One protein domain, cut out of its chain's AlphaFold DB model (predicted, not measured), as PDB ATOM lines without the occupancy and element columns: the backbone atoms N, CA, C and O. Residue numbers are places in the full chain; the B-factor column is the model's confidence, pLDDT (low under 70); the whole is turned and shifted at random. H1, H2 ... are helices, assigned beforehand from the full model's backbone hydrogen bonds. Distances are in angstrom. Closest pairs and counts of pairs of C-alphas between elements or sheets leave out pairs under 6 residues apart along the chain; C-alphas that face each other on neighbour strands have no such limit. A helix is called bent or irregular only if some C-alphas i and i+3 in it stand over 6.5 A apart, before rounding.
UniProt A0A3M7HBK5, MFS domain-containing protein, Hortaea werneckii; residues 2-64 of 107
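What this domain is: This is residues 2 to 64 of the 107 residues of the protein "MFS domain-containing protein" of Hortaea werneckii (UniProt A0A3M7HBK5). Two long helices, H1 and H2, make an open helical hairpin, a narrow V that is joined at one end and spreads toward the other. Residues 2 to 10, before H1, fold back at the open end. The printed part has 63 residues with two named helices, H1 then H2, and no named strand; its class is all helix. It is only just loose, close to extended, with a radius of gyration of the C-alphas of 15.7 A, and flat, spanning 47 by 26 by 10 A.

Where its parts are: H1, residues 11 to 38, measures 40.9 A from C-alpha 11 at (33.490, 44.023, -29.991) to C-alpha 38. It has a kink of 28 degrees near residue 32 and is only just irregular: C-alphas 31 and 34 are 6.6 A apart. H2, residues 43 to 62, measures 28.5 A and ends with C-alpha 62 at (23.753, 26.509, -33.318).

How they stand to each other: H1 touches H2 with residues 33 to 37 alone, and H2 touches H1 with residues 43 to 44 alone. Their closest C-alphas, of Leu 36 and Ala 44, are 5.7 A apart. The helices run opposite ways at a shallow tilt of 25 degrees. Every O i to N i+4 pair is within hydrogen-bond range in H2, and 22 of 24 are in H1.

The domain as a whole: The C-alphas farthest apart, of Ser 9 and Gly 41, are 47.8 A apart. The printed part has no cut, and the link from H1 to H2 is tight. Residues 48 to 64, of which 48 to 62 belong to H2, stand free. Mean pLDDT of the printed part is 82.7; residues 2 to 10 and 39 to 40 are under 70.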
ATOM      1  N   PRO A   2      25.180  40.212 -26.290       61.41
ATOM      2  CA  PRO A   2      26.110  40.599 -25.234       61.41
ATOM      3  C   PRO A   2      27.519  40.854 -25.779       61.41
ATOM      4  O   PRO A   2      27.992  40.148 -26.669       61.41
ATOM      5  N   SER A   3      28.212  41.835 -25.206       63.06
ATOM      6  CA  SER A   3      29.621  42.150 -25.487       63.06
ATOM      7  C   SER A   3      30.603  41.037 -25.100       63.06
ATOM      8  O   SER A   3      31.790  41.150 -25.397       63.06
ATOM      9  N   GLU A   4      30.105  39.995 -24.437       61.62
ATOM     10  CA  GLU A   4      30.847  38.842 -23.920       61.62
ATOM     11  C   GLU A   4      31.132  37.772 -24.980       61.62
ATOM     12  O   GLU A   4      31.920  36.867 -24.746       61.62
ATOM     13  N   ILE A   5      30.485  37.877 -26.144       66.12
ATOM     14  CA  ILE A   5      30.624  36.923 -27.255       66.12
ATOM     15  C   ILE A   5      31.727  37.373 -28.226       66.12
ATOM     16  O   ILE A   5      32.197  36.587 -29.038       66.12
ATOM     17  N   PHE A   6      32.129  38.647 -28.169       65.94
ATOM     18  CA  PHE A   6      33.090  39.219 -29.108       65.94
ATOM     19  C   PHE A   6      34.445  39.494 -28.439       65.94
ATOM     20  O   PHE A   6      34.469  40.123 -27.367       65.94
ATOM     21  N   PRO A   7      35.565  39.137 -29.099       64.12
ATOM     22  CA  PRO A   7      36.903  39.526 -28.665       64.12
ATOM     23  C   PRO A   7      37.036  41.056 -28.664       64.12
ATOM     24  O   PRO A   7      36.276  41.780 -29.322       64.12
ATOM     25  N   SER A   8      37.986  41.576 -27.886       69.06
ATOM     26  CA  SER A   8      38.068  43.009 -27.555       69.06
ATOM     27  C   SER A   8      38.139  43.940 -28.772       69.06
ATOM     28  O   SER A   8      37.496  44.992 -28.774       69.06
ATOM     29  N   SER A   9      38.834  43.518 -29.823       66.12
ATOM     30  CA  SER A   9      39.041  44.242 -31.078       66.12
ATOM     31  C   SER A   9      37.822  44.237 -32.008       66.12
ATOM     32  O   SER A   9      37.518  45.254 -32.641       66.12
ATOM     33  N   LEU A  10      37.065  43.134 -32.072       69.12
ATOM     34  CA  LEU A  10      35.848  43.044 -32.891       69.12
ATOM     35  C   LEU A  10      34.588  43.491 -32.148       69.12
ATOM     36  O   LEU A  10      33.565  43.728 -32.792       69.12
ATOM     37  N   ARG A  11      34.647  43.671 -30.825       77.81
ATOM     38  CA  ARG A  11      33.490  44.023 -29.991       77.81
ATOM     39  C   ARG A  11      32.704  45.212 -30.526       77.81
ATOM     40  O   ARG A  11      31.490  45.114 -30.677       77.81
ATOM     41  N   ALA A  12      33.375  46.314 -30.861       79.56
ATOM     42  CA  ALA A  12      32.701  47.504 -31.379       79.56
ATOM     43  C   ALA A  12      31.953  47.219 -32.696       79.56
ATOM     44  O   ALA A  12      30.804  47.626 -32.860       79.56
ATOM     45  N   LYS A  13      32.569  46.456 -33.610       80.19
ATOM     46  CA  LYS A  13      31.970  46.071 -34.898       80.19
ATOM     47  C   LYS A  13      30.803  45.096 -34.712       80.19
ATOM     48  O   LYS A  13      29.750  45.288 -35.314       80.19
ATOM     49  N   GLY A  14      30.962  44.090 -33.850       83.25
ATOM     50  CA  GLY A  14      29.926  43.098 -33.544       83.25
ATOM     51  C   GLY A  14      28.699  43.709 -32.863       83.25
ATOM     52  O   GLY A  14      27.558  43.389 -33.213       83.25
ATOM     53  N   VAL A  15      28.915  44.653 -31.942       85.81
ATOM     54  CA  VAL A  15      27.837  45.405 -31.281       85.81
ATOM     55  C   VAL A  15      27.128  46.337 -32.267       85.81
ATOM     56  O   VAL A  15      25.894  46.370 -32.286       85.81
ATOM     57  N   ALA A  16      27.871  47.044 -33.125       86.62
ATOM     58  CA  ALA A  16      27.287  47.896 -34.159       86.62
ATOM     59  C   ALA A  16      26.410  47.087 -35.125       86.62
ATOM     60  O   ALA A  16      25.254  47.441 -35.342       86.62
ATOM     61  N   LEU A  17      26.910  45.952 -35.628       87.25
ATOM     62  CA  LEU A  17      26.143  45.073 -36.511       87.25
ATOM     63  C   LEU A  17      24.888  44.532 -35.819       87.25
ATOM     64  O   LEU A  17      23.805  44.598 -36.391       87.25
ATOM     65  N   SER A  18      25.007  44.081 -34.566       88.06
ATOM     66  CA  SER A  18      23.858  43.616 -33.775       88.06
ATOM     67  C   SER A  18      22.782  44.693 -33.631       88.06
ATOM     68  O   SER A  18      21.589  44.402 -33.720       88.06
ATOM     69  N   THR A  19      23.204  45.938 -33.415       89.56
ATOM     70  CA  THR A  19      22.306  47.088 -33.278       89.56
ATOM     71  C   THR A  19      21.618  47.386 -34.605       89.56
ATOM     72  O   THR A  19      20.393  47.462 -34.654       89.56
ATOM     73  N   CYS A  20      22.379  47.466 -35.699       92.81
ATOM     74  CA  CYS A  20      21.838  47.664 -37.042       92.81
ATOM     75  C   CYS A  20      20.839  46.565 -37.423       92.81
ATOM     76  O   CYS A  20      19.751  46.872 -37.900       92.81
ATOM     77  N   SER A  21      21.168  45.295 -37.169       90.19
ATOM     78  CA  SER A  21      20.268  44.170 -37.428       90.19
ATOM     79  C   SER A  21      18.983  44.261 -36.608       90.19
ATOM     80  O   SER A  21      17.917  43.977 -37.144       90.19
ATOM     81  N   ASN A  22      19.053  44.684 -35.341       90.50
ATOM     82  CA  ASN A  22      17.862  44.863 -34.510       90.50
ATOM     83  C   ASN A  22      16.940  45.957 -35.068       90.50
ATOM     84  O   ASN A  22      15.748  45.719 -35.261       90.50
ATOM     85  N   TRP A  23      17.498  47.121 -35.403       91.94
ATOM     86  CA  TRP A  23      16.734  48.225 -35.985       91.94
ATOM     87  C   TRP A  23      16.159  47.885 -37.359       91.94
ATOM     88  O   TRP A  23      15.001  48.196 -37.633       91.94
ATOM     89  N   LEU A  24      16.927  47.192 -38.201       93.56
ATOM     90  CA  LEU A  24      16.458  46.731 -39.503       93.56
ATOM     91  C   LEU A  24      15.310  45.726 -39.364       93.56
ATOM     92  O   LEU A  24      14.322  45.823 -40.087       93.56
ATOM     93  N   ASN A  25      15.412  44.781 -38.428       89.69
ATOM     94  CA  ASN A  25      14.353  43.803 -38.198       89.69
ATOM     95  C   ASN A  25      13.071  44.487 -37.699       89.69
ATOM     96  O   ASN A  25      12.001  44.240 -38.244       89.69
ATOM     97  N   ASN A  26      13.187  45.439 -36.766       92.00
ATOM     98  CA  ASN A  26      12.051  46.256 -36.327       92.00
ATOM     99  C   ASN A  26      11.407  47.036 -37.484       92.00
ATOM    100  O   ASN A  26      10.183  47.092 -37.571       92.00
ATOM    101  N   PHE A  27      12.206  47.595 -38.395       93.50
ATOM    102  CA  PHE A  27      11.689  48.267 -39.589       93.50
ATOM    103  C   PHE A  27      10.912  47.306 -40.500       93.50
ATOM    104  O   PHE A  27       9.790  47.604 -40.903       93.50
ATOM    105  N   ILE A  28      11.471  46.123 -40.774       91.00
ATOM    106  CA  ILE A  28      10.825  45.089 -41.595       91.00
ATOM    107  C   ILE A  28       9.506  44.631 -40.957       91.00
ATOM    108  O   ILE A  28       8.480  44.584 -41.633       91.00
ATOM    109  N   ILE A  29       9.507  44.340 -39.655       89.06
ATOM    110  CA  ILE A  29       8.301  43.954 -38.908       89.06
ATOM    111  C   ILE A  29       7.264  45.082 -38.970       89.06
ATOM    112  O   ILE A  29       6.088  44.810 -39.208       89.06
ATOM    113  N   GLY A  30       7.684  46.340 -38.818       89.12
ATOM    114  CA  GLY A  30       6.809  47.509 -38.925       89.12
ATOM    115  C   GLY A  30       6.133  47.652 -40.291       89.12
ATOM    116  O   GLY A  30       4.992  48.097 -40.354       89.12
ATOM    117  N   LEU A  31       6.792  47.225 -41.374       89.19
ATOM    118  CA  LEU A  31       6.211  47.209 -42.720       89.19
ATOM    119  C   LEU A  31       5.291  46.006 -42.966       89.19
ATOM    120  O   LEU A  31       4.271  46.144 -43.635       89.19
ATOM    121  N   ILE A  32       5.650  44.826 -42.452       86.94
ATOM    122  CA  ILE A  32       4.921  43.574 -42.717       86.94
ATOM    123  C   ILE A  32       3.692  43.428 -41.810       86.94
ATOM    124  O   ILE A  32       2.688  42.856 -42.225       86.94
ATOM    125  N   THR A  33       3.739  43.945 -40.581       85.75
ATOM    126  CA  THR A  33       2.674  43.730 -39.587       85.75
ATOM    127  C   THR A  33       1.326  44.343 -39.997       85.75
ATOM    128  O   THR A  33       0.336  43.618 -39.918       85.75
ATOM    129  N   PRO A  34       1.233  45.602 -40.477       85.25
ATOM    130  CA  PRO A  34      -0.050  46.182 -40.884       85.25
ATOM    131  C   PRO A  34      -0.795  45.369 -41.963       85.25
ATOM    132  O   PRO A  34      -1.924  44.955 -41.691       85.25
ATOM    133  N   PRO A  35      -0.192  45.015 -43.122       83.31
ATOM    134  CA  PRO A  35      -0.893  44.220 -44.132       83.31
ATOM    135  C   PRO A  35      -1.197  42.790 -43.664       83.31
ATOM    136  O   PRO A  35      -2.178  42.196 -44.109       83.31
ATOM    137  N   LEU A  36      -0.388  42.227 -42.761       82.50
ATOM    138  CA  LEU A  36      -0.611  40.890 -42.210       82.50
ATOM    139  C   LEU A  36      -1.798  40.850 -41.233       82.50
ATOM    140  O   LEU A  36      -2.477  39.832 -41.144       82.50
ATOM    141  N   VAL A  37      -2.061  41.937 -40.507       82.56
ATOM    142  CA  VAL A  37      -3.189  42.026 -39.565       82.56
ATOM    143  C   VAL A  37      -4.478  42.457 -40.271       82.56
ATOM    144  O   VAL A  37      -5.544  41.946 -39.942       82.56
ATOM    145  N   GLU A  38      -4.402  43.347 -41.265       81.00
ATOM    146  CA  GLU A  38      -5.584  43.813 -42.008       81.00
ATOM    147  C   GLU A  38      -6.178  42.736 -42.927       81.00
ATOM    148  O   GLU A  38      -7.398  42.594 -42.995       81.00
ATOM    149  N   ASN A  39      -5.336  41.941 -43.600       69.94
ATOM    150  CA  ASN A  39      -5.800  40.952 -44.584       69.94
ATOM    151  C   ASN A  39      -5.987  39.538 -44.018       69.94
ATOM    152  O   ASN A  39      -6.527  38.668 -44.705       69.94
ATOM    153  N   THR A  40      -5.549  39.276 -42.786       66.25
ATOM    154  CA  THR A  40      -5.546  37.923 -42.218       66.25
ATOM    155  C   THR A  40      -5.966  37.949 -40.756       66.25
ATOM    156  O   THR A  40      -5.279  38.531 -39.931       66.25
ATOM    157  N   GLY A  41      -7.055  37.247 -40.413       73.94
ATOM    158  CA  GLY A  41      -7.535  37.133 -39.027       73.94
ATOM    159  C   GLY A  41      -6.514  36.451 -38.106       73.94
ATOM    160  O   GLY A  41      -5.714  37.101 -37.444       73.94
ATOM    161  N   PHE A  42      -6.490  35.114 -38.077       73.94
ATOM    162  CA  PHE A  42      -5.511  34.364 -37.269       73.94
ATOM    163  C   PHE A  42      -4.133  34.182 -37.944       73.94
ATOM    164  O   PHE A  42      -3.220  33.585 -37.364       73.94
ATOM    165  N   GLY A  43      -3.959  34.691 -39.169       76.56
ATOM    166  CA  GLY A  43      -2.738  34.501 -39.961       76.56
ATOM    167  C   GLY A  43      -1.501  35.142 -39.331       76.56
ATOM    168  O   GLY A  43      -0.442  34.517 -39.316       76.56
ATOM    169  N   ALA A  44      -1.648  36.321 -38.716       81.62
ATOM    170  CA  ALA A  44      -0.551  36.993 -38.020       81.62
ATOM    171  C   ALA A  44       0.011  36.148 -36.860       81.62
ATOM    172  O   ALA A  44       1.225  35.999 -36.733       81.62
ATOM    173  N   TYR A  45      -0.855  35.511 -36.064       82.62
ATOM    174  CA  TYR A  45      -0.427  34.636 -34.966       82.62
ATOM    175  C   TYR A  45       0.329  33.406 -35.470       82.62
ATOM    176  O   TYR A  45       1.361  33.040 -34.910       82.62
ATOM    177  N   THR A  46      -0.156  32.789 -36.550       84.88
ATOM    178  CA  THR A  46       0.490  31.609 -37.144       84.88
ATOM    179  C   THR A  46       1.858  31.968 -37.727       84.88
ATOM    180  O   THR A  46       2.821  31.229 -37.537       84.88
ATOM    181  N   PHE A  47       1.974  33.133 -38.371       85.56
ATOM    182  CA  PHE A  47       3.240  33.650 -38.891       85.56
ATOM    183  C   PHE A  47       4.286  33.803 -37.780       85.56
ATOM    184  O   PHE A  47       5.366  33.218 -37.865       85.56
ATOM    185  N   PHE A  48       3.952  34.508 -36.694       85.25
ATOM    186  CA  PHE A  48       4.879  34.667 -35.571       85.25
ATOM    187  C   PHE A  48       5.196  33.338 -34.877       85.25
ATOM    188  O   PHE A  48       6.347  33.110 -34.509       85.25
ATOM    189  N   ALA A  49       4.225  32.426 -34.753       88.75
ATOM    190  CA  ALA A  49       4.453  31.105 -34.169       88.75
ATOM    191  C   ALA A  49       5.491  30.287 -34.958       88.75
ATOM    192  O   ALA A  49       6.375  29.679 -34.351       88.75
ATOM    193  N   VAL A  50       5.440  30.313 -36.295       91.00
ATOM    194  CA  VAL A  50       6.434  29.641 -37.150       91.00
ATOM    195  C   VAL A  50       7.822  30.251 -36.962       91.00
ATOM    196  O   VAL A  50       8.789  29.514 -36.775       91.00
ATOM    197  N   PHE A  51       7.937  31.582 -36.944       89.62
ATOM    198  CA  PHE A  51       9.222  32.252 -36.706       89.62
ATOM    199  C   PHE A  51       9.798  31.956 -35.315       89.62
ATOM    200  O   PHE A  51      11.001  31.724 -35.193       89.62
ATOM    201  N   CYS A  52       8.959  31.889 -34.279       90.31
ATOM    202  CA  CYS A  52       9.377  31.463 -32.944       90.31
ATOM    203  C   CYS A  52       9.921  30.029 -32.948       90.31
ATOM    204  O   CYS A  52      10.967  29.771 -32.355       90.31
ATOM    205  N   LEU A  53       9.251  29.106 -33.644       93.44
ATOM    206  CA  LEU A  53       9.680  27.710 -33.720       93.44
ATOM    207  C   LEU A  53      11.004  27.562 -34.487       93.44
ATOM    208  O   LEU A  53      11.896  26.841 -34.046       93.44
ATOM    209  N   LEU A  54      11.169  28.295 -35.592       92.56
ATOM    210  CA  LEU A  54      12.428  28.357 -36.340       92.56
ATOM    211  C   LEU A  54      13.569  28.929 -35.488       92.56
ATOM    212  O   LEU A  54      14.661  28.366 -35.474       92.56
ATOM    213  N   SER A  55      13.305  30.006 -34.741       89.62
ATOM    214  CA  SER A  55      14.269  30.597 -33.805       89.62
ATOM    215  C   SER A  55      14.679  29.607 -32.714       89.62
ATOM    216  O   SER A  55      15.862  29.487 -32.399       89.62
ATOM    217  N   PHE A  56      13.724  28.840 -32.182       91.12
ATOM    218  CA  PHE A  56      13.994  27.801 -31.193       91.12
ATOM    219  C   PHE A  56      14.887  26.691 -31.758       91.12
ATOM    220  O   PHE A  56      15.902  26.359 -31.150       91.12
ATOM    221  N   VAL A  57      14.554  26.159 -32.939       92.81
ATOM    222  CA  VAL A  57      15.354  25.119 -33.609       92.81
ATOM    223  C   VAL A  57      16.772  25.622 -33.877       92.81
ATOM    224  O   VAL A  57      17.738  24.950 -33.529       92.81
ATOM    225  N   TRP A  58      16.910  26.821 -34.445       91.12
ATOM    226  CA  TRP A  58      18.218  27.418 -34.702       91.12
ATOM    227  C   TRP A  58      19.031  27.585 -33.416       91.12
ATOM    228  O   TRP A  58      20.182  27.161 -33.350       91.12
ATOM    229  N   THR A  59      18.421  28.155 -32.376       88.56
ATOM    230  CA  THR A  59      19.085  28.384 -31.088       88.56
ATOM    231  C   THR A  59      19.540  27.067 -30.461       88.56
ATOM    232  O   THR A  59      20.677  26.974 -30.015       88.56
ATOM    233  N   TYR A  60      18.703  26.029 -30.497       86.88
ATOM    234  CA  TYR A  60      19.022  24.725 -29.918       86.88
ATOM    235  C   TYR A  60      20.225  24.038 -30.585       86.88
ATOM    236  O   TYR A  60      21.015  23.392 -29.901       86.88
ATOM    237  N   PHE A  61      20.378  24.163 -31.909       86.69
ATOM    238  CA  PHE A  61      21.461  23.493 -32.641       86.69
ATOM    239  C   PHE A  61      22.740  24.327 -32.782       86.69
ATOM    240  O   PHE A  61      23.827  23.755 -32.801       86.69
ATOM    241  N   PHE A  62      22.629  25.652 -32.920       81.69
ATOM    242  CA  PHE A  62      23.753  26.509 -33.318       81.69
ATOM    243  C   PHE A  62      24.278  27.422 -32.211       81.69
ATOM    244  O   PHE A  62      25.376  27.958 -32.357       81.69
ATOM    245  N   VAL A  63      23.528  27.631 -31.126       80.25
ATOM    246  CA  VAL A  63      23.953  28.521 -30.040       80.25
ATOM    247  C   VAL A  63      24.479  27.672 -28.880       80.25
ATOM    248  O   VAL A  63      23.685  27.036 -28.188       80.25
ATOM    249  N   PRO A  64      25.806  27.630 -28.651       70.44
ATOM    250  CA  PRO A  64      26.357  26.950 -27.488       70.44
ATOM    251  C   PRO A  64      25.955  27.685 -26.204       70.44
ATOM    252  O   PRO A  64      25.871  28.913 -26.172       70.44
TER     253      PRO A  64